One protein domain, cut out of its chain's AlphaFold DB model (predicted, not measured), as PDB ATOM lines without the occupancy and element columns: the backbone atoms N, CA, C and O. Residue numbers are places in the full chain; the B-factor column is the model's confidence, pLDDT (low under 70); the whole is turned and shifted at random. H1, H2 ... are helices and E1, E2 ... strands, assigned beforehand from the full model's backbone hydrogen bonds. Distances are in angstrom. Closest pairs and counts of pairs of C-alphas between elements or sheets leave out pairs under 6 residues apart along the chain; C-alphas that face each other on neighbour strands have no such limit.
ATOM      1  N   THR A  15      18.305  14.973 -22.271       72.44
ATOM      2  CA  THR A  15      19.323  13.929 -22.149       72.44
ATOM      3  C   THR A  15      19.512  13.237 -23.496       72.44
ATOM      4  O   THR A  15      18.567  12.709 -24.086       72.44
ATOM      5  N   TYR A  16      20.748  13.225 -23.977       76.25
ATOM      6  CA  TYR A  16      21.181  12.522 -25.178       76.25
ATOM      7  C   TYR A  16      21.888  11.243 -24.755       76.25
ATOM      8  O   TYR A  16      22.788  11.295 -23.917       76.25
ATOM      9  N   VAL A  17      21.486  10.111 -25.325       78.56
ATOM     10  CA  VAL A  17      22.063   8.800 -25.029       78.56
ATOM     11  C   VAL A  17      22.627   8.218 -26.316       78.56
ATOM     12  O   VAL A  17      21.949   8.117 -27.334       78.56
ATOM     13  N   TYR A  18      23.886   7.815 -26.280       80.19
ATOM     14  CA  TYR A  18      24.569   7.224 -27.421       80.19
ATOM     15  C   TYR A  18      25.009   5.810 -27.081       80.19
ATOM     16  O   TYR A  18      25.519   5.585 -25.989       80.19
ATOM     17  N   SER A  19      24.849   4.877 -28.017       85.12
ATOM     18  CA  SER A  19      25.497   3.568 -27.966       85.12
ATOM     19  C   SER A  19      26.765   3.605 -28.816       85.12
ATOM     20  O   SER A  19      26.713   3.781 -30.033       85.12
ATOM     21  N   MET A  20      27.919   3.488 -28.176       85.25
ATOM     22  CA  MET A  20      29.225   3.649 -28.802       85.25
ATOM     23  C   MET A  20      29.980   2.323 -28.855       85.25
ATOM     24  O   MET A  20      29.921   1.511 -27.934       85.25
ATOM     25  N   THR A  21      30.777   2.138 -29.899       89.25
ATOM     26  CA  THR A  21      31.932   1.236 -29.851       89.25
ATOM     27  C   THR A  21      33.159   2.018 -29.390       89.25
ATOM     28  O   THR A  21      33.454   3.068 -29.957       89.25
ATOM     29  N   ALA A  22      33.911   1.517 -28.418       88.00
ATOM     30  CA  ALA A  22      35.183   2.098 -28.011       88.00
ATOM     31  C   ALA A  22      36.367   1.330 -28.584       88.00
ATOM     32  O   ALA A  22      36.501   0.117 -28.403       88.00
ATOM     33  N   ARG A  23      37.284   2.073 -29.194       92.44
ATOM     34  CA  ARG A  23      38.680   1.667 -29.360       92.44
ATOM     35  C   ARG A  23      39.452   2.108 -28.128       92.44
ATOM     36  O   ARG A  23      39.130   3.138 -27.549       92.44
ATOM     37  N   VAL A  24      40.477   1.362 -27.735       90.44
ATOM     38  CA  VAL A  24      41.287   1.708 -26.559       90.44
ATOM     39  C   VAL A  24      42.680   2.130 -26.997       90.44
ATOM     40  O   VAL A  24      43.335   1.416 -27.754       90.44
ATOM     41  N   ALA A  25      43.128   3.277 -26.500       92.06
ATOM     42  CA  ALA A  25      44.480   3.779 -26.652       92.06
ATOM     43  C   ALA A  25      45.170   3.873 -25.290       92.06
ATOM     44  O   ALA A  25      44.633   4.447 -24.345       92.06
ATOM     45  N   LEU A  26      46.363   3.292 -25.205       90.12
ATOM     46  CA  LEU A  26      47.251   3.376 -24.055       90.12
ATOM     47  C   LEU A  26      48.087   4.648 -24.169       90.12
ATOM     48  O   LEU A  26      48.638   4.921 -25.233       90.12
ATOM     49  N   VAL A  27      48.177   5.421 -23.094       87.81
ATOM     50  CA  VAL A  27      48.788   6.751 -23.101       87.81
ATOM     51  C   VAL A  27      49.993   6.791 -22.181       87.81
ATOM     52  O   VAL A  27      49.877   6.462 -21.001       87.81
ATOM     53  N   HIS A  28      51.128   7.253 -22.696       84.94
ATOM     54  CA  HIS A  28      52.327   7.533 -21.912       84.94
ATOM     55  C   HIS A  28      52.797   8.966 -22.170       84.94
ATOM     56  O   HIS A  28      53.056   9.332 -23.313       84.94
ATOM     57  N   TYR A  29      52.866   9.778 -21.109       77.12
ATOM     58  CA  TYR A  29      53.096  11.233 -21.092       77.12
ATOM     59  C   TYR A  29      52.116  12.098 -21.887       77.12
ATOM     60  O   TYR A  29      51.703  13.116 -21.356       77.12
ATOM     61  N   ARG A  30      51.766  11.711 -23.115       79.19
ATOM     62  CA  ARG A  30      50.836  12.336 -24.074       79.19
ATOM     63  C   ARG A  30      50.692  11.493 -25.343       79.19
ATOM     64  O   ARG A  30      49.723  11.657 -26.078       79.19
ATOM     65  N   GLU A  31      51.647  10.608 -25.599       87.06
ATOM     66  CA  GLU A  31      51.664   9.715 -26.748       87.06
ATOM     67  C   GLU A  31      50.642   8.596 -26.584       87.06
ATOM     68  O   GLU A  31      50.603   7.932 -25.548       87.06
ATOM     69  N   ALA A  32      49.828   8.384 -27.616       91.06
ATOM     70  CA  ALA A  32      48.754   7.408 -27.630       91.06
ATOM     71  C   ALA A  32      49.055   6.234 -28.563       91.06
ATOM     72  O   ALA A  32      49.378   6.394 -29.743       91.06
ATOM     73  N   TYR A  33      48.851   5.038 -28.025       93.75
ATOM     74  CA  TYR A  33      49.101   3.762 -28.673       93.75
ATOM     75  C   TYR A  33      47.817   2.928 -28.658       93.75
ATOM     76  O   TYR A  33      47.409   2.395 -27.627       93.75
ATOM     77  N   ARG A  34      47.133   2.834 -29.797       94.50
ATOM     78  CA  ARG A  34      45.868   2.110 -29.949       94.50
ATOM     79  C   ARG A  34      46.079   0.602 -29.947       94.50
ATOM     80  O   ARG A  34      46.897   0.097 -30.707       94.50
ATOM     81  N   LEU A  35      45.276  -0.123 -29.173       92.12
ATOM     82  CA  LEU A  35      45.204  -1.583 -29.222       92.12
ATOM     83  C   LEU A  35      44.590  -2.050 -30.543       92.12
ATOM     84  O   LEU A  35      43.412  -1.816 -30.824       92.12
ATOM     85  N   LYS A  36      45.388  -2.745 -31.352       88.81
ATOM     86  CA  LYS A  36      44.951  -3.367 -32.600       88.81
ATOM     87  C   LYS A  36      43.949  -4.477 -32.292       88.81
ATOM     88  O   LYS A  36      44.131  -5.264 -31.366       88.81
ATOM     89  N   ASN A  37      42.887  -4.543 -33.094       84.38
ATOM     90  CA  ASN A  37      41.838  -5.568 -33.024       84.38
ATOM     91  C   ASN A  37      41.081  -5.661 -31.683       84.38
ATOM     92  O   ASN A  37      40.369  -6.638 -31.458       84.38
ATOM     93  N   TYR A  38      41.191  -4.655 -30.808       87.00
ATOM     94  CA  TYR A  38      40.409  -4.581 -29.576       87.00
ATOM     95  C   TYR A  38      39.346  -3.490 -29.682       87.00
ATOM     96  O   TYR A  38      39.655  -2.305 -29.811       87.00
ATOM     97  N   ILE A  39      38.086  -3.911 -29.628       87.38
ATOM     98  CA  ILE A  39      36.922  -3.029 -29.642       87.38
ATOM     99  C   ILE A  39      36.002  -3.468 -28.511       87.38
ATOM    100  O   ILE A  39      35.721  -4.658 -28.351       87.38
ATOM    101  N   PHE A  40      35.535  -2.503 -27.731       85.00
ATOM    102  CA  PHE A  40      34.524  -2.704 -26.707       85.00
ATOM    103  C   PHE A  40      33.198  -2.136 -27.217       85.00
ATOM    104  O   PHE A  40      33.130  -0.968 -27.585       85.00
ATOM    105  N   SER A  41      32.155  -2.956 -27.283       82.31
ATOM    106  CA  SER A  41      30.888  -2.593 -27.932       82.31
ATOM    107  C   SER A  41      29.811  -2.193 -26.923       82.31
ATOM    108  O   SER A  41      29.914  -2.513 -25.741       82.31
ATOM    109  N   ASP A  42      28.767  -1.523 -27.420       74.69
ATOM    110  CA  ASP A  42      27.535  -1.205 -26.685       74.69
ATOM    111  C   ASP A  42      27.746  -0.357 -25.420       74.69
ATOM    112  O   ASP A  42      27.125  -0.561 -24.375       74.69
ATOM    113  N   ILE A  43      28.633   0.633 -25.522       76.19
ATOM    114  CA  ILE A  43      28.894   1.607 -24.462       76.19
ATOM    115  C   ILE A  43      27.805   2.677 -24.448       76.19
ATOM    116  O   ILE A  43      27.690   3.419 -25.423       76.19
ATOM    117  N   PRO A  44      27.080   2.869 -23.335       74.88
ATOM    118  CA  PRO A  44      26.229   4.034 -23.184       74.88
ATOM    119  C   PRO A  44      27.077   5.277 -22.866       74.88
ATOM    120  O   PRO A  44      27.818   5.296 -21.884       74.88
ATOM    121  N   VAL A  45      26.934   6.334 -23.664       76.44
ATOM    122  CA  VAL A  45      27.430   7.686 -23.359       76.44
ATOM    123  C   VAL A  45      26.232   8.605 -23.187       76.44
ATOM    124  O   VAL A  45      25.347   8.628 -24.039       76.44
ATOM    125  N   VAL A  46      26.198   9.365 -22.094       74.75
ATOM    126  CA  VAL A  46      25.079  10.253 -21.773       74.75
ATOM    127  C   VAL A  46      25.574  11.689 -21.686       74.75
ATOM    128  O   VAL A  46      26.519  11.979 -20.960       74.75
ATOM    129  N   ALA A  47      24.922  12.595 -22.406       77.12
ATOM    130  CA  ALA A  47      25.256  14.013 -22.404       77.12
ATOM    131  C   ALA A  47      23.992  14.870 -22.307       77.12
ATOM    132  O   ALA A  47      22.930  14.489 -22.788       77.12
ATOM    133  N   ASN A  48      24.114  16.064 -21.730       73.44
ATOM    134  CA  ASN A  48      23.008  17.031 -21.647       73.44
ATOM    135  C   ASN A  48      22.947  17.971 -22.867       73.44
ATOM    136  O   ASN A  48      22.197  18.945 -22.886       73.44
ATOM    137  N   GLN A  49      23.774  17.697 -23.876       74.94
ATOM    138  CA  GLN A  49      23.839  18.400 -25.151       74.94
ATOM    139  C   GLN A  49      24.208  17.414 -26.273       74.94
ATOM    140  O   GLN A  49      24.806  16.371 -25.981       74.94
ATOM    141  N   PRO A  50      23.873  17.711 -27.542       79.44
ATOM    142  CA  PRO A  50      24.310  16.896 -28.668       79.44
ATOM    143  C   PRO A  50      25.840  16.830 -28.734       79.44
ATOM    144  O   PRO A  50      26.492  17.873 -28.690       79.44
ATOM    145  N   LEU A  51      26.394  15.624 -28.870       83.12
ATOM    146  CA  LEU A  51      27.821  15.419 -29.109       83.12
ATOM    147  C   LEU A  51      28.139  15.626 -30.591       83.12
ATOM    148  O   LEU A  51      27.270  15.501 -31.460       83.12
ATOM    149  N   ARG A  52      29.401  15.915 -30.886       84.62
ATOM    150  CA  ARG A  52      29.947  16.059 -32.235       84.62
ATOM    151  C   ARG A  52      31.181  15.186 -32.400       84.62
ATOM    152  O   ARG A  52      31.855  14.832 -31.438       84.62
ATOM    153  N   VAL A  53      31.489  14.858 -33.651       87.75
ATOM    154  CA  VAL A  53      32.776  14.239 -33.986       87.75
ATOM    155  C   VAL A  53      33.898  15.197 -33.592       87.75
ATOM    156  O   VAL A  53      33.842  16.382 -33.915       87.75
ATOM    157  N   GLY A  54      34.897  14.673 -32.891       84.62
ATOM    158  CA  GLY A  54      36.009  15.427 -32.328       84.62
ATOM    159  C   GLY A  54      35.787  15.899 -30.892       84.62
ATOM    160  O   GLY A  54      36.776  16.252 -30.254       84.62
ATOM    161  N   ASP A  55      34.555  15.858 -30.367       85.31
ATOM    162  CA  ASP A  55      34.301  16.238 -28.977       85.31
ATOM    163  C   ASP A  55      35.099  15.343 -28.027       85.31
ATOM    164  O   ASP A  55      35.137  14.114 -28.162       85.31
ATOM    165  N   VAL A  56      35.716  15.992 -27.045       82.69
ATOM    166  CA  VAL A  56      36.388  15.349 -25.926       82.69
ATOM    167  C   VAL A  56      35.405  15.250 -24.775       82.69
ATOM    168  O   VAL A  56      34.886  16.250 -24.278       82.69
ATOM    169  N   VAL A  57      35.164  14.025 -24.331       77.81
ATOM    170  CA  VAL A  57      34.279  13.729 -23.216       77.81
ATOM    171  C   VAL A  57      35.142  13.281 -22.044       77.81
ATOM    172  O   VAL A  57      35.800  12.239 -22.092       77.81
ATOM    173  N   SER A  58      35.144  14.083 -20.978       69.81
ATOM    174  CA  SER A  58      35.867  13.757 -19.747       69.81
ATOM    175  C   SER A  58      35.338  12.467 -19.114       69.81
ATOM    176  O   SER A  58      34.221  12.010 -19.400       69.81
ATOM    177  N   ASN A  59      36.124  11.876 -18.211       65.50
ATOM    178  CA  ASN A  59      35.742  10.650 -17.504       65.50
ATOM    179  C   ASN A  59      34.378  10.735 -16.781       65.50
ATOM    180  O   ASN A  59      33.721   9.711 -16.606       65.50
ATOM    181  N   ASN A  60      33.955  11.945 -16.397       58.69
ATOM    182  CA  ASN A  60      32.732  12.223 -15.650       58.69
ATOM    183  C   ASN A  60      31.499  12.289 -16.555       58.69
ATOM    184  O   ASN A  60      30.391  12.091 -16.080       58.69
ATOM    185  N   CYS A  61      31.665  12.583 -17.847       51.94
ATOM    186  CA  CYS A  61      30.560  12.643 -18.808       51.94
ATOM    187  C   CYS A  61      30.401  11.328 -19.582       51.94
ATOM    188  O   CYS A  61      29.322  11.015 -20.079       51.94
ATOM    189  N   CYS A  62      31.442  10.499 -19.605       54.03
ATOM    190  CA  CYS A  62      31.322   9.108 -20.003       54.03
ATOM    191  C   CYS A  62      30.718   8.301 -18.841       54.03
ATOM    192  O   CYS A  62      31.406   7.502 -18.210       54.03
ATOM    193  N   TYR A  63      29.443   8.514 -18.502       48.50
ATOM    194  CA  TYR A  63      28.736   7.611 -17.589       48.50
ATOM    195  C   TYR A  63      28.426   6.296 -18.312       48.50
ATOM    196  O   TYR A  63      27.294   6.016 -18.700       48.50
ATOM    197  N   TYR A  64      29.442   5.444 -18.421       51.47
ATOM    198  CA  TYR A  64      29.232   4.007 -18.475       51.47
ATOM    199  C   TYR A  64      28.570   3.666 -17.130       51.47
ATOM    200  O   TYR A  64      29.215   3.835 -16.098       51.47
ATOM    201  N   GLY A  65      27.288   3.302 -17.068       33.72
ATOM    202  CA  GLY A  65      26.551   3.277 -15.791       33.72
ATOM    203  C   GLY A  65      27.194   2.419 -14.688       33.72
ATOM    204  O   GLY A  65      26.933   1.239 -14.677       33.72
ATOM    205  N   ASN A  66      27.969   2.986 -13.748       41.72
ATOM    206  CA  ASN A  66      28.875   2.291 -12.792       41.72
ATOM    207  C   ASN A  66      30.120   1.578 -13.395       41.72
ATOM    208  O   ASN A  66      30.768   0.783 -12.719       41.72
ATOM    209  N   LYS A  67      30.508   1.873 -14.641       49.59
ATOM    210  CA  LYS A  67      31.281   0.976 -15.528       49.59
ATOM    211  C   LYS A  67      32.603   1.526 -16.085       49.59
ATOM    212  O   LYS A  67      33.211   0.867 -16.917       49.59
ATOM    213  N   ASN A  68      33.124   2.662 -15.610       51.62
ATOM    214  CA  ASN A  68      34.528   3.033 -15.902       51.62
ATOM    215  C   ASN A  68      35.497   1.910 -15.468       51.62
ATOM    216  O   ASN A  68      36.490   1.622 -16.132       51.62
ATOM    217  N   VAL A  69      35.142   1.226 -14.377       56.16
ATOM    218  CA  VAL A  69      35.782  -0.004 -13.903       56.16
ATOM    219  C   VAL A  69      35.591  -1.157 -14.900       56.16
ATOM    220  O   VAL A  69      36.508  -1.941 -15.073       56.16
ATOM    221  N   GLU A  70      34.472  -1.252 -15.624       67.75
ATOM    222  CA  GLU A  70      34.215  -2.386 -16.521       67.75
ATOM    223  C   GLU A  70      35.148  -2.459 -17.723       67.75
ATOM    224  O   GLU A  70      35.516  -3.572 -18.050       67.75
ATOM    225  N   ILE A  71      35.562  -1.370 -18.389       76.00
ATOM    226  CA  ILE A  71      36.498  -1.520 -19.527       76.00
ATOM    227  C   ILE A  71      37.835  -2.076 -19.031       76.00
ATOM    228  O   ILE A  71      38.339  -3.045 -19.594       76.00
ATOM    229  N   LEU A  72      38.381  -1.513 -17.948       77.69
ATOM    230  CA  LEU A  72      39.641  -1.983 -17.370       77.69
ATOM    231  C   LEU A  72      39.512  -3.405 -16.801       77.69
ATOM    232  O   LEU A  72      40.345  -4.255 -17.098       77.69
ATOM    233  N   GLU A  73      38.454  -3.709 -16.047       77.19
ATOM    234  CA  GLU A  73      38.196  -5.059 -15.523       77.19
ATOM    235  C   GLU A  73      37.875  -6.066 -16.638       77.19
ATOM    236  O   GLU A  73      38.268  -7.232 -16.571       77.19
ATOM    237  N   HIS A  74      37.213  -5.640 -17.712       81.25
ATOM    238  CA  HIS A  74      36.980  -6.466 -18.891       81.25
ATOM    239  C   HIS A  74      38.296  -6.757 -19.613       81.25
ATOM    240  O   HIS A  74      38.556  -7.907 -19.959       81.25
ATOM    241  N   MET A  75      39.165  -5.759 -19.792       81.44
ATOM    242  CA  MET A  75      40.512  -5.963 -20.332       81.44
ATOM    243  C   MET A  75      41.306  -6.958 -19.472       81.44
ATOM    244  O   MET A  75      41.822  -7.936 -20.015       81.44
ATOM    245  N   LYS A  76      41.321  -6.784 -18.144       81.19
ATOM    246  CA  LYS A  76      41.987  -7.701 -17.201       81.19
ATOM    247  C   LYS A  76      41.425  -9.121 -17.271       81.19
ATOM    248  O   LYS A  76      42.181 -10.072 -17.446       81.19
ATOM    249  N   SER A  77      40.104  -9.278 -17.189       81.88
ATOM    250  CA  SER A  77      39.444 -10.595 -17.208       81.88
ATOM    251  C   SER A  77      39.608 -11.330 -18.539       81.88
ATOM    252  O   SER A  77      39.691 -12.557 -18.559       81.88
ATOM    253  N   LYS A  78      39.718 -10.601 -19.656       83.69
ATOM    254  CA  LYS A  78      40.051 -11.160 -20.975       83.69
ATOM    255  C   LYS A  78      41.549 -11.421 -21.164       83.69
ATOM    256  O   LYS A  78      41.933 -11.936 -22.211       83.69
ATOM    257  N   GLY A  79      42.393 -11.077 -20.188       78.94
ATOM    258  CA  GLY A  79      43.848 -11.197 -20.292       78.94
ATOM    259  C   GLY A  79      44.454 -10.276 -21.354       78.94
ATOM    260  O   GLY A  79      45.562 -10.527 -21.830       78.94
ATOM    261  N   ILE A  80      43.735  -9.222 -21.746       81.38
ATOM    262  CA  ILE A  80      44.252  -8.188 -22.640       81.38
ATOM    263  C   ILE A  80      45.322  -7.435 -21.860       81.38
ATOM    264  O   ILE A  80      45.044  -6.903 -20.789       81.38
ATOM    265  N   LEU A  81      46.548  -7.423 -22.390       78.19
ATOM    266  CA  LEU A  81      47.714  -6.857 -21.706       78.19
ATOM    267  C   LEU A  81      47.988  -7.524 -20.344       78.19
ATOM    268  O   LEU A  81      48.307  -6.844 -19.373       78.19
ATOM    269  N   LYS A  82      47.864  -8.858 -20.268       76.00
ATOM    270  CA  LYS A  82      48.026  -9.665 -19.042       76.00
ATOM    271  C   LYS A  82      49.238  -9.287 -18.174       76.00
ATOM    272  O   LYS A  82      49.137  -9.343 -16.956       76.00
ATOM    273  N   ASP A  83      50.349  -8.888 -18.786       74.62
ATOM    274  CA  ASP A  83      51.603  -8.572 -18.088       74.62
ATOM    275  C   ASP A  83      51.594  -7.215 -17.356       74.62
ATOM    276  O   ASP A  83      52.470  -6.951 -16.529       74.62
ATOM    277  N   VAL A  84      50.614  -6.356 -17.664       77.88
ATOM    278  CA  VAL A  84      50.513  -4.971 -17.166       77.88
ATOM    279  C   VAL A  84      49.092  -4.558 -16.766       77.88
ATOM    280  O   VAL A  84      48.885  -3.435 -16.312       77.88
ATOM    281  N   GLY A  85      48.096  -5.435 -16.921       74.25
ATOM    282  CA  GLY A  85      46.681  -5.110 -16.708       74.25
ATOM    283  C   GLY A  85      46.379  -4.569 -15.306       74.25
ATOM    284  O   GLY A  85      45.579  -3.646 -15.167       74.25
ATOM    285  N   ASP A  86      47.068  -5.072 -14.279       74.06
ATOM    286  CA  ASP A  86      46.926  -4.615 -12.886       74.06
ATOM    287  C   ASP A  86      47.589  -3.251 -12.611       74.06
ATOM    288  O   ASP A  86      47.310  -2.594 -11.602       74.06
ATOM    289  N   GLU A  87      48.454  -2.795 -13.518       75.75
ATOM    290  CA  GLU A  87      49.120  -1.491 -13.460       75.75
ATOM    291  C   GLU A  87      48.333  -0.393 -14.187       75.75
ATOM    292  O   GLU A  87      48.586   0.795 -13.966       75.75
ATOM    293  N   LEU A  88      47.327  -0.768 -14.987       76.19
ATOM    294  CA  LEU A  88      46.380   0.163 -15.595       76.19
ATOM    295  C   LEU A  88      45.380   0.635 -14.537       76.19
ATOM    296  O   LEU A  88      44.535  -0.127 -14.061       76.19
ATOM    297  N   LYS A  89      45.487   1.908 -14.147       67.19
ATOM    298  CA  LYS A  89      44.697   2.468 -13.037       67.19
ATOM    299  C   LYS A  89      43.860   3.678 -13.406       67.19
ATOM    300  O   LYS A  89      42.976   4.038 -12.630       67.19
ATOM    301  N   TYR A  90      44.139   4.320 -14.535       72.31
ATOM    302  CA  TYR A  90      43.552   5.615 -14.833       72.31
ATOM    303  C   TYR A  90      43.049   5.721 -16.269       72.31
ATOM    304  O   TYR A  90      43.669   5.236 -17.211       72.31
ATOM    305  N   TYR A  91      41.906   6.384 -16.401       74.31
ATOM    306  CA  TYR A  91      41.212   6.666 -17.646       74.31
ATOM    307  C   TYR A  91      41.027   8.180 -17.753       74.31
ATOM    308  O   TYR A  91      40.437   8.787 -16.855       74.31
ATOM    309  N   TYR A  92      41.531   8.775 -18.835       74.12
ATOM    310  CA  TYR A  92      41.442  10.218 -19.071       74.12
ATOM    311  C   TYR A  92      40.036  10.635 -19.526       74.12
ATOM    312  O   TYR A  92      39.479  11.627 -19.061       74.12
ATOM    313  N   GLY A  93      39.435   9.853 -20.418       80.06
ATOM    314  CA  GLY A  93      38.223  10.223 -21.139       80.06
ATOM    315  C   GLY A  93      38.222   9.606 -22.533       80.06
ATOM    316  O   GLY A  93      39.083   8.777 -22.854       80.06
ATOM    317  N   CYS A  94      37.264   9.999 -23.366       84.62
ATOM    318  CA  CYS A  94      37.222   9.567 -24.757       84.62
ATOM    319  C   CYS A  94      37.060  10.737 -25.723       84.62
ATOM    320  O   CYS A  94      36.514  11.782 -25.380       84.62
ATOM    321  N   GLN A  95      37.538  10.537 -26.945       89.19
ATOM    322  CA  GLN A  95      37.253  11.411 -28.075       89.19
ATOM    323  C   GLN A  95      36.245  10.723 -28.993       89.19
ATOM    324  O   GLN A  95      36.376   9.531 -29.274       89.19
ATOM    325  N   ILE A  96      35.239  11.459 -29.461       89.12
ATOM    326  CA  ILE A  96      34.244  10.931 -30.399       89.12
ATOM    327  C   ILE A  96      34.844  10.880 -31.810       89.12
ATOM    328  O   ILE A  96      35.110  11.917 -32.414       89.12
ATOM    329  N   ASP A  97      35.017   9.678 -32.359       88.06
ATOM    330  CA  ASP A  97      35.599   9.455 -33.692       88.06
ATOM    331  C   ASP A  97      34.543   9.547 -34.800       88.06
ATOM    332  O   ASP A  97      34.811   9.977 -35.919       88.06
ATOM    333  N   SER A  98      33.332   9.073 -34.510       88.31
ATOM    334  CA  SER A  98      32.212   9.071 -35.451       88.31
ATOM    335  C   SER A  98      30.899   9.071 -34.687       88.31
ATOM    336  O   SER A  98      30.809   8.491 -33.603       88.31
ATOM    337  N   LEU A  99      29.882   9.704 -35.261       87.19
ATOM    338  CA  LEU A  99      28.576   9.814 -34.637       87.19
ATOM    339  C   LEU A  99      27.482   9.786 -35.698       87.19
ATOM    340  O   LEU A  99      27.551  10.509 -36.691       87.19
ATOM    341  N   ASN A 100      26.461   8.978 -35.459       82.75
ATOM    342  CA  ASN A 100      25.230   8.931 -36.226       82.75
ATOM    343  C   ASN A 100      24.060   9.156 -35.268       82.75
ATOM    344  O   ASN A 100      23.853   8.381 -34.334       82.75
ATOM    345  N   ILE A 101      23.324  10.245 -35.468       77.62
ATOM    346  CA  ILE A 101      22.240  10.666 -34.582       77.62
ATOM    347  C   ILE A 101      20.918  10.309 -35.251       77.62
ATOM    348  O   ILE A 101      20.595  10.844 -36.310       77.62
ATOM    349  N   ASN A 102      20.124   9.456 -34.600       68.88
ATOM    350  CA  ASN A 102      18.746   9.233 -35.006       68.88
ATOM    351  C   ASN A 102      17.847  10.203 -34.236       68.88
ATOM    352  O   ASN A 102      17.713  10.131 -33.012       68.88
ATOM    353  N   TYR A 103      17.218  11.122 -34.962       60.88
ATOM    354  CA  TYR A 103      16.208  12.005 -34.395       60.88
ATOM    355  C   TYR A 103      14.923  11.206 -34.185       60.88
ATOM    356  O   TYR A 103      14.256  10.822 -35.145       60.88
ATOM    357  N   VAL A 104      14.578  10.932 -32.925       56.59
ATOM    358  CA  VAL A 104      13.259  10.387 -32.598       56.59
ATOM    359  C   VAL A 104      12.262  11.537 -32.745       56.59
ATOM    360  O   VAL A 104      12.408  12.565 -32.085       56.59
ATOM    361  N   GLY A 105      11.322  11.398 -33.683       46.69
ATOM    362  CA  GLY A 105      10.387  12.454 -34.073       46.69
ATOM    363  C   GLY A 105       9.525  12.995 -32.926       46.69
ATOM    364  O   GLY A 105       9.384  12.377 -31.869       46.69
ATOM    365  N   GLU A 106       8.944  14.173 -33.160       41.31
ATOM    366  CA  GLU A 106       8.091  14.906 -32.218       41.31
ATOM    367  C   GLU A 106       6.948  14.024 -31.685       41.31
ATOM    368  O   GLU A 106       6.016  13.681 -32.408       41.31
ATOM    369  N   GLY A 107       7.013  13.635 -30.408       46.38
ATOM    370  CA  GLY A 107       5.921  12.910 -29.745       46.38
ATOM    371  C   GLY A 107       6.342  12.000 -28.594       46.38
ATOM    372  O   GLY A 107       5.539  11.730 -27.705       46.38
ATOM    373  N   SER A 108       7.600  11.565 -28.550       45.69
ATOM    374  CA  SER A 108       8.152  10.825 -27.411       45.69
ATOM    375  C   SER A 108       8.968  11.747 -26.513       45.69
ATOM    376  O   SER A 108       9.778  12.533 -27.000       45.69
ATOM    377  N   ILE A 109       8.779  11.641 -25.199       46.09
ATOM    378  CA  ILE A 109       9.567  12.358 -24.194       46.09
ATOM    379  C   ILE A 109      11.046  11.931 -24.312       46.09
ATOM    380  O   ILE A 109      11.462  10.919 -23.764       46.09
ATOM    381  N   ALA A 110      11.789  12.723 -25.089       48.12
ATOM    382  CA  ALA A 110      13.186  13.134 -24.957       48.12
ATOM    383  C   ALA A 110      14.238  12.076 -24.566       48.12
ATOM    384  O   ALA A 110      14.932  12.233 -23.563       48.12
ATOM    385  N   SER A 111      14.451  11.071 -25.413       56.06
ATOM    386  CA  SER A 111      15.758  10.410 -25.504       56.06
ATOM    387  C   SER A 111      16.228  10.415 -26.955       56.06
ATOM    388  O   SER A 111      15.699   9.716 -27.819       56.06
ATOM    389  N   TYR A 112      17.207  11.272 -27.245       62.78
ATOM    390  CA  TYR A 112      17.927  11.212 -28.513       62.78
ATOM    391  C   TYR A 112      18.829   9.991 -28.464       62.78
ATOM    392  O   TYR A 112      19.649   9.896 -27.552       62.78
ATOM    393  N   ASN A 113      18.670   9.091 -29.433       69.88
ATOM    394  CA  ASN A 113      19.481   7.887 -29.537       69.88
ATOM    395  C   ASN A 113      20.432   8.030 -30.721       69.88
ATOM    396  O   ASN A 113      20.007   8.248 -31.855       69.88
ATOM    397  N   GLY A 114      21.726   7.899 -30.464       77.06
ATOM    398  CA  GLY A 114      22.735   7.850 -31.516       77.06
ATOM    399  C   GLY A 114      23.617   6.619 -31.397       77.06
ATOM    400  O   GLY A 114      23.716   6.012 -30.334       77.06
ATOM    401  N   TYR A 115      24.269   6.267 -32.496       85.38
ATOM    402  CA  TYR A 115      25.297   5.238 -32.539       85.38
ATOM    403  C   TYR A 115      26.604   5.856 -33.004       85.38
ATOM    404  O   TYR A 115      26.597   6.759 -33.838       85.38
ATOM    405  N   GLY A 116      27.733   5.389 -32.497       88.62
ATOM    406  CA  GLY A 116      29.007   5.960 -32.904       88.62
ATOM    407  C   GLY A 116      30.211   5.154 -32.466       88.62
ATOM    408  O   GLY A 116      30.101   4.022 -32.000       88.62
ATOM    409  N   CYS A 117      31.373   5.767 -32.633       90.31
ATOM    410  CA  CYS A 117      32.646   5.224 -32.190       90.31
ATOM    411  C   CYS A 117      33.403   6.293 -31.417       90.31
ATOM    412  O   CYS A 117      33.377   7.465 -31.799       90.31
ATOM    413  N   CYS A 118      34.104   5.885 -30.368       89.00
ATOM    414  CA  CYS A 118      35.022   6.736 -29.634       89.00
ATOM    415  C   CYS A 118      36.362   6.036 -29.398       89.00
ATOM    416  O   CYS A 118      36.449   4.806 -29.379       89.00
ATOM    417  N   THR A 119      37.405   6.829 -29.181       91.12
ATOM    418  CA  THR A 119      38.691   6.340 -28.687       91.12
ATOM    419  C   THR A 119      38.809   6.680 -27.208       91.12
ATOM    420  O   THR A 119      38.773   7.844 -26.819       91.12
ATOM    421  N   VAL A 120      38.908   5.643 -26.382       88.56
ATOM    422  CA  VAL A 120      39.061   5.658 -24.924       88.56
ATOM    423  C   VAL A 120      40.546   5.700 -24.594       88.56
ATOM    424  O   VAL A 120      41.297   4.825 -25.025       88.56
ATOM    425  N   PHE A 121      40.966   6.681 -23.801       88.06
ATOM    426  CA  PHE A 121      42.368   6.882 -23.444       88.06
ATOM    427  C   PHE A 121      42.661   6.389 -22.026       88.06
ATOM    428  O   PHE A 121      42.146   6.928 -21.043       88.06
ATOM    429  N   VAL A 122      43.503   5.365 -21.920       86.44
ATOM    430  CA  VAL A 122      43.909   4.717 -20.667       86.44
ATOM    431  C   VAL A 122      45.375   5.019 -20.404       86.44
ATOM    432  O   VAL A 122      46.224   4.783 -21.253       86.44
ATOM    433  N   GLU A 123      45.693   5.523 -19.221       82.06
ATOM    434  CA  GLU A 123      47.066   5.851 -18.854       82.06
ATOM    435  C   GLU A 123      47.886   4.593 -18.548       82.06
ATOM    436  O   GLU A 123      47.506   3.760 -17.715       82.06
ATOM    437  N   LEU A 124      49.074   4.518 -19.143       81.12
ATOM    438  CA  LEU A 124      50.174   3.683 -18.675       81.12
ATOM    439  C   LEU A 124      50.785   4.344 -17.437       81.12
ATOM    440  O   LEU A 124      51.764   5.085 -17.508       81.12
ATOM    441  N   SER A 125      50.127   4.140 -16.296       63.97
ATOM    442  CA  SER A 125      50.478   4.815 -15.047       63.97
ATOM    443  C   SER A 125      51.636   4.131 -14.317       63.97
ATOM    444  O   SER A 125      51.709   2.903 -14.248       63.97
ATOM    445  N   CYS A 126      52.463   4.921 -13.632       51.12
ATOM    446  CA  CYS A 126      53.415   4.450 -12.617       51.12
ATOM    447  C   CYS A 126      52.743   4.227 -11.245       51.12
ATOM    448  O   CYS A 126      53.321   4.520 -10.201       51.12
ATOM    449  N   ILE A 164      58.918   4.723 -22.195       79.81
ATOM    450  CA  ILE A 164      58.274   3.878 -23.195       79.81
ATOM    451  C   ILE A 164      59.019   2.549 -23.403       79.81
ATOM    452  O   ILE A 164      58.382   1.534 -23.691       79.81
ATOM    453  N   ASP A 165      60.340   2.519 -23.213       82.88
ATOM    454  CA  ASP A 165      61.153   1.317 -23.391       82.88
ATOM    455  C   ASP A 165      60.907   0.316 -22.259       82.88
ATOM    456  O   ASP A 165      60.817  -0.892 -22.500       82.88
ATOM    457  N   TYR A 166      60.663   0.795 -21.040       83.75
ATOM    458  CA  TYR A 166      60.150  -0.028 -19.951       83.75
ATOM    459  C   TYR A 166      58.844  -0.742 -20.328       83.75
ATOM    460  O   TYR A 166      58.716  -1.956 -20.137       83.75
ATOM    461  N   TRP A 167      57.872  -0.018 -20.892       84.75
ATOM    462  CA  TRP A 167      56.585  -0.604 -21.271       84.75
ATOM    463  C   TRP A 167      56.701  -1.564 -22.454       84.75
ATOM    464  O   TRP A 167      56.090  -2.634 -22.418       84.75
ATOM    465  N   LYS A 168      57.530  -1.242 -23.452       86.62
ATOM    466  CA  LYS A 168      57.859  -2.143 -24.569       86.62
ATOM    467  C   LYS A 168      58.486  -3.450 -24.089       86.62
ATOM    468  O   LYS A 168      58.096  -4.517 -24.549       86.62
ATOM    469  N   ASN A 169      59.392  -3.394 -23.113       85.06
ATOM    470  CA  ASN A 169      59.997  -4.595 -22.528       85.06
ATOM    471  C   ASN A 169      58.979  -5.458 -21.769       85.06
ATOM    472  O   ASN A 169      59.086  -6.687 -21.743       85.06
ATOM    473  N   ARG A 170      57.981  -4.825 -21.142       82.50
ATOM    474  CA  ARG A 170      56.957  -5.514 -20.351       82.50
ATOM    475  C   ARG A 170      55.827  -6.091 -21.205       82.50
ATOM    476  O   ARG A 170      55.270  -7.129 -20.860       82.50
ATOM    477  N   LEU A 171      55.533  -5.460 -22.338       85.12
ATOM    478  CA  LEU A 171      54.575  -5.909 -23.344       85.12
ATOM    479  C   LEU A 171      55.316  -6.468 -24.559       85.12
ATOM    480  O   LEU A 171      55.524  -5.768 -25.544       85.12
ATOM    481  N   LYS A 172      55.660  -7.757 -24.501       77.88
ATOM    482  CA  LYS A 172      56.564  -8.426 -25.460       77.88
ATOM    483  C   LYS A 172      56.192  -8.311 -26.946       77.88
ATOM    484  O   LYS A 172      57.079  -8.429 -27.780       77.88
ATOM    485  N   ASP A 173      54.930  -8.023 -27.263       86.12
ATOM    486  CA  ASP A 173      54.444  -7.862 -28.642       86.12
ATOM    487  C   ASP A 173      53.918  -6.437 -28.882       86.12
ATOM    488  O   ASP A 173      52.877  -6.246 -29.511       86.12
ATOM    489  N   TRP A 174      54.585  -5.428 -28.309       88.81
ATOM    490  CA  TRP A 174      54.165  -4.026 -28.369       88.81
ATOM    491  C   TRP A 174      53.818  -3.592 -29.796       88.81
ATOM    492  O   TRP A 174      52.683  -3.207 -30.048       88.81
ATOM    493  N   ASP A 175      54.742  -3.733 -30.746       88.50
ATOM    494  CA  ASP A 175      54.537  -3.266 -32.125       88.50
ATOM    495  C   ASP A 175      53.479  -4.081 -32.890       88.50
ATOM    496  O   ASP A 175      52.817  -3.579 -33.804       88.50
ATOM    497  N   GLU A 176      53.259  -5.341 -32.508       91.00
ATOM    498  CA  GLU A 176      52.231  -6.194 -33.108       91.00
ATOM    499  C   GLU A 176      50.836  -5.891 -32.557       91.00
ATOM    500  O   GLU A 176      49.855  -5.972 -33.294       91.00
ATOM    501  N   LYS A 177      50.739  -5.523 -31.275       88.56
ATOM    502  CA  LYS A 177      49.478  -5.269 -30.565       88.56
ATOM    503  C   LYS A 177      49.067  -3.808 -30.568       88.56
ATOM    504  O   LYS A 177      47.880  -3.529 -30.420       88.56
ATOM    505  N   LEU A 178      50.011  -2.887 -30.702       92.44
ATOM    506  CA  LEU A 178      49.786  -1.458 -30.561       92.44
ATOM    507  C   LEU A 178      50.134  -0.709 -31.844       92.44
ATOM    508  O   LEU A 178      51.013  -1.083 -32.616       92.44
ATOM    509  N   GLU A 179      49.385   0.353 -32.092       94.75
ATOM    510  CA  GLU A 179      49.555   1.270 -33.209       94.75
ATOM    511  C   GLU A 179      49.689   2.682 -32.651       94.75
ATOM    512  O   GLU A 179      48.798   3.147 -31.943       94.75
ATOM    513  N   TYR A 180      50.783   3.373 -32.959       93.88
ATOM    514  CA  TYR A 180      50.904   4.780 -32.596       93.88
ATOM    515  C   TYR A 180      49.885   5.611 -33.384       93.88
ATOM    516  O   TYR A 180      49.861   5.557 -34.613       93.88
ATOM    517  N   ILE A 181      49.045   6.370 -32.679       93.25
ATOM    518  CA  ILE A 181      47.970   7.181 -33.279       93.25
ATOM    519  C   ILE A 181      48.166   8.690 -33.077       93.25
ATOM    520  O   ILE A 181      47.284   9.469 -33.432       93.25
ATOM    521  N   GLY A 182      49.315   9.108 -32.539       90.81
ATOM    522  CA  GLY A 182      49.640  10.509 -32.284       90.81
ATOM    523  C   GLY A 182      49.573  10.884 -30.806       90.81
ATOM    524  O   GLY A 182      49.675  10.037 -29.918       90.81
ATOM    525  N   GLU A 183      49.417  12.177 -30.545       87.94
ATOM    526  CA  GLU A 183      49.219  12.707 -29.197       87.94
ATOM    527  C   GLU A 183      47.738  12.762 -28.826       87.94
ATOM    528  O   GLU A 183      46.879  12.999 -29.679       87.94
ATOM    529  N   ILE A 184      47.432  12.619 -27.535       83.62
ATOM    530  CA  ILE A 184      46.066  12.833 -27.063       83.62
ATOM    531  C   ILE A 184      45.675  14.320 -27.086       83.62
ATOM    532  O   ILE A 184      46.530  15.193 -26.876       83.62
ATOM    533  N   PRO A 185      44.382  14.631 -27.318       81.62
ATOM    534  CA  PRO A 185      43.851  15.987 -27.229       81.62
ATOM    535  C   PRO A 185      44.304  16.721 -25.962       81.62
ATOM    536  O   PRO A 185      44.296  16.157 -24.868       81.62
ATOM    537  N   LYS A 186      44.673  18.002 -26.098       75.06
ATOM    538  CA  LYS A 186      45.078  18.847 -24.959       75.06
ATOM    539  C   LYS A 186      44.004  18.893 -23.876       75.06
ATOM    540  O   LYS A 186      44.343  18.832 -22.708       75.06
ATOM    541  N   ASP A 187      42.741  18.868 -24.275       69.31
ATOM    542  CA  ASP A 187      41.603  18.974 -23.363       69.31
ATOM    543  C   ASP A 187      41.329  17.679 -22.560       69.31
ATOM    544  O   ASP A 187      40.425  17.655 -21.728       69.31
TER     545      ASP A 187
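This is residues 15 to 126 and 164 to 187 of the 190 residues of an uncharacterized protein of Symploca sp. SIO1C2 (UniProt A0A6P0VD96). One long six-stranded sheet, twisted and curled like part of a barrel, has helix H1 packed on one face. The tip of the E4-E5 hairpin, near Gly 107, makes one end of the long axis, and short helices H2 and H3 lie at the other. The printed part has 136 residues, in the order E1 E2 E3 H1 E4 E5 H2 H3 E6; the mixed sheet runs E3 E4 E5 E1 E2 E6, and the class is mixed, helices and strands. It is compact, with a radius of gyration of the C-alphas of 15.8 A, and spans 57 by 28 by 23 A, only just a rod.

E1, residues 15 to 28, begins at C-alpha 15 (19.323, 13.929, -22.149) and is 33.6 A long. E2, residues 31 to 47, is 27.1 A long and bends by 113 degrees at residue 39. E3 is residues 56 to 58; H1, residues 68 to 77, is 14.5 A long. E4, residues 90 to 102, and E5, residues 111 to 123, are 32.2 A and 32.3 A long. H2 is residues 164 to 170, H3 174 to 177, and E6 178 to 183, ending at C-alpha 183 (49.219, 12.707, -29.197).

Hairpin E1 and E2 is antiparallel, with N 18 and O 45 at 2.8 A, within hydrogen-bond range. E5 and E1 are parallel, with N 21 and O 116 at 2.9 A. Antiparallel too are hairpin E4 and E5, N 97 and O 117 at 2.8 A; E3 and E4, N 57 and O 94 at 2.8 A; and E2 and E6, N 34 and O 179 at 2.7 A. H1 on one face of the sheet makes two layers, a helix layer and a sheet layer; the closest C-alphas of H1 and E2 are those of Ile 71 and Phe 40, 7.5 A apart. H3 is on the sheet too, Lys 177 and Lys 36 having the closest C-alphas of H3 and E2, 5.3 A apart. H2 is only just not on the sheet, with 4 pairs of C-alphas within 10 A. Every O i to N i+4 pair is within hydrogen-bond range in H2, and 5 of 6 in H1; H3 is too short for one.

The C-alphas farthest apart, of Gly 107 and Asn 169, are 57.3 A apart. Residues 127 to 163 are not printed; C-alphas 126 and 164 are 11.7 A apart across the cut. The link from H1 to E4 is long. Mean pLDDT of the printed part is 77.3, and residues 58 to 70 and 102 to 113 are among those under 70.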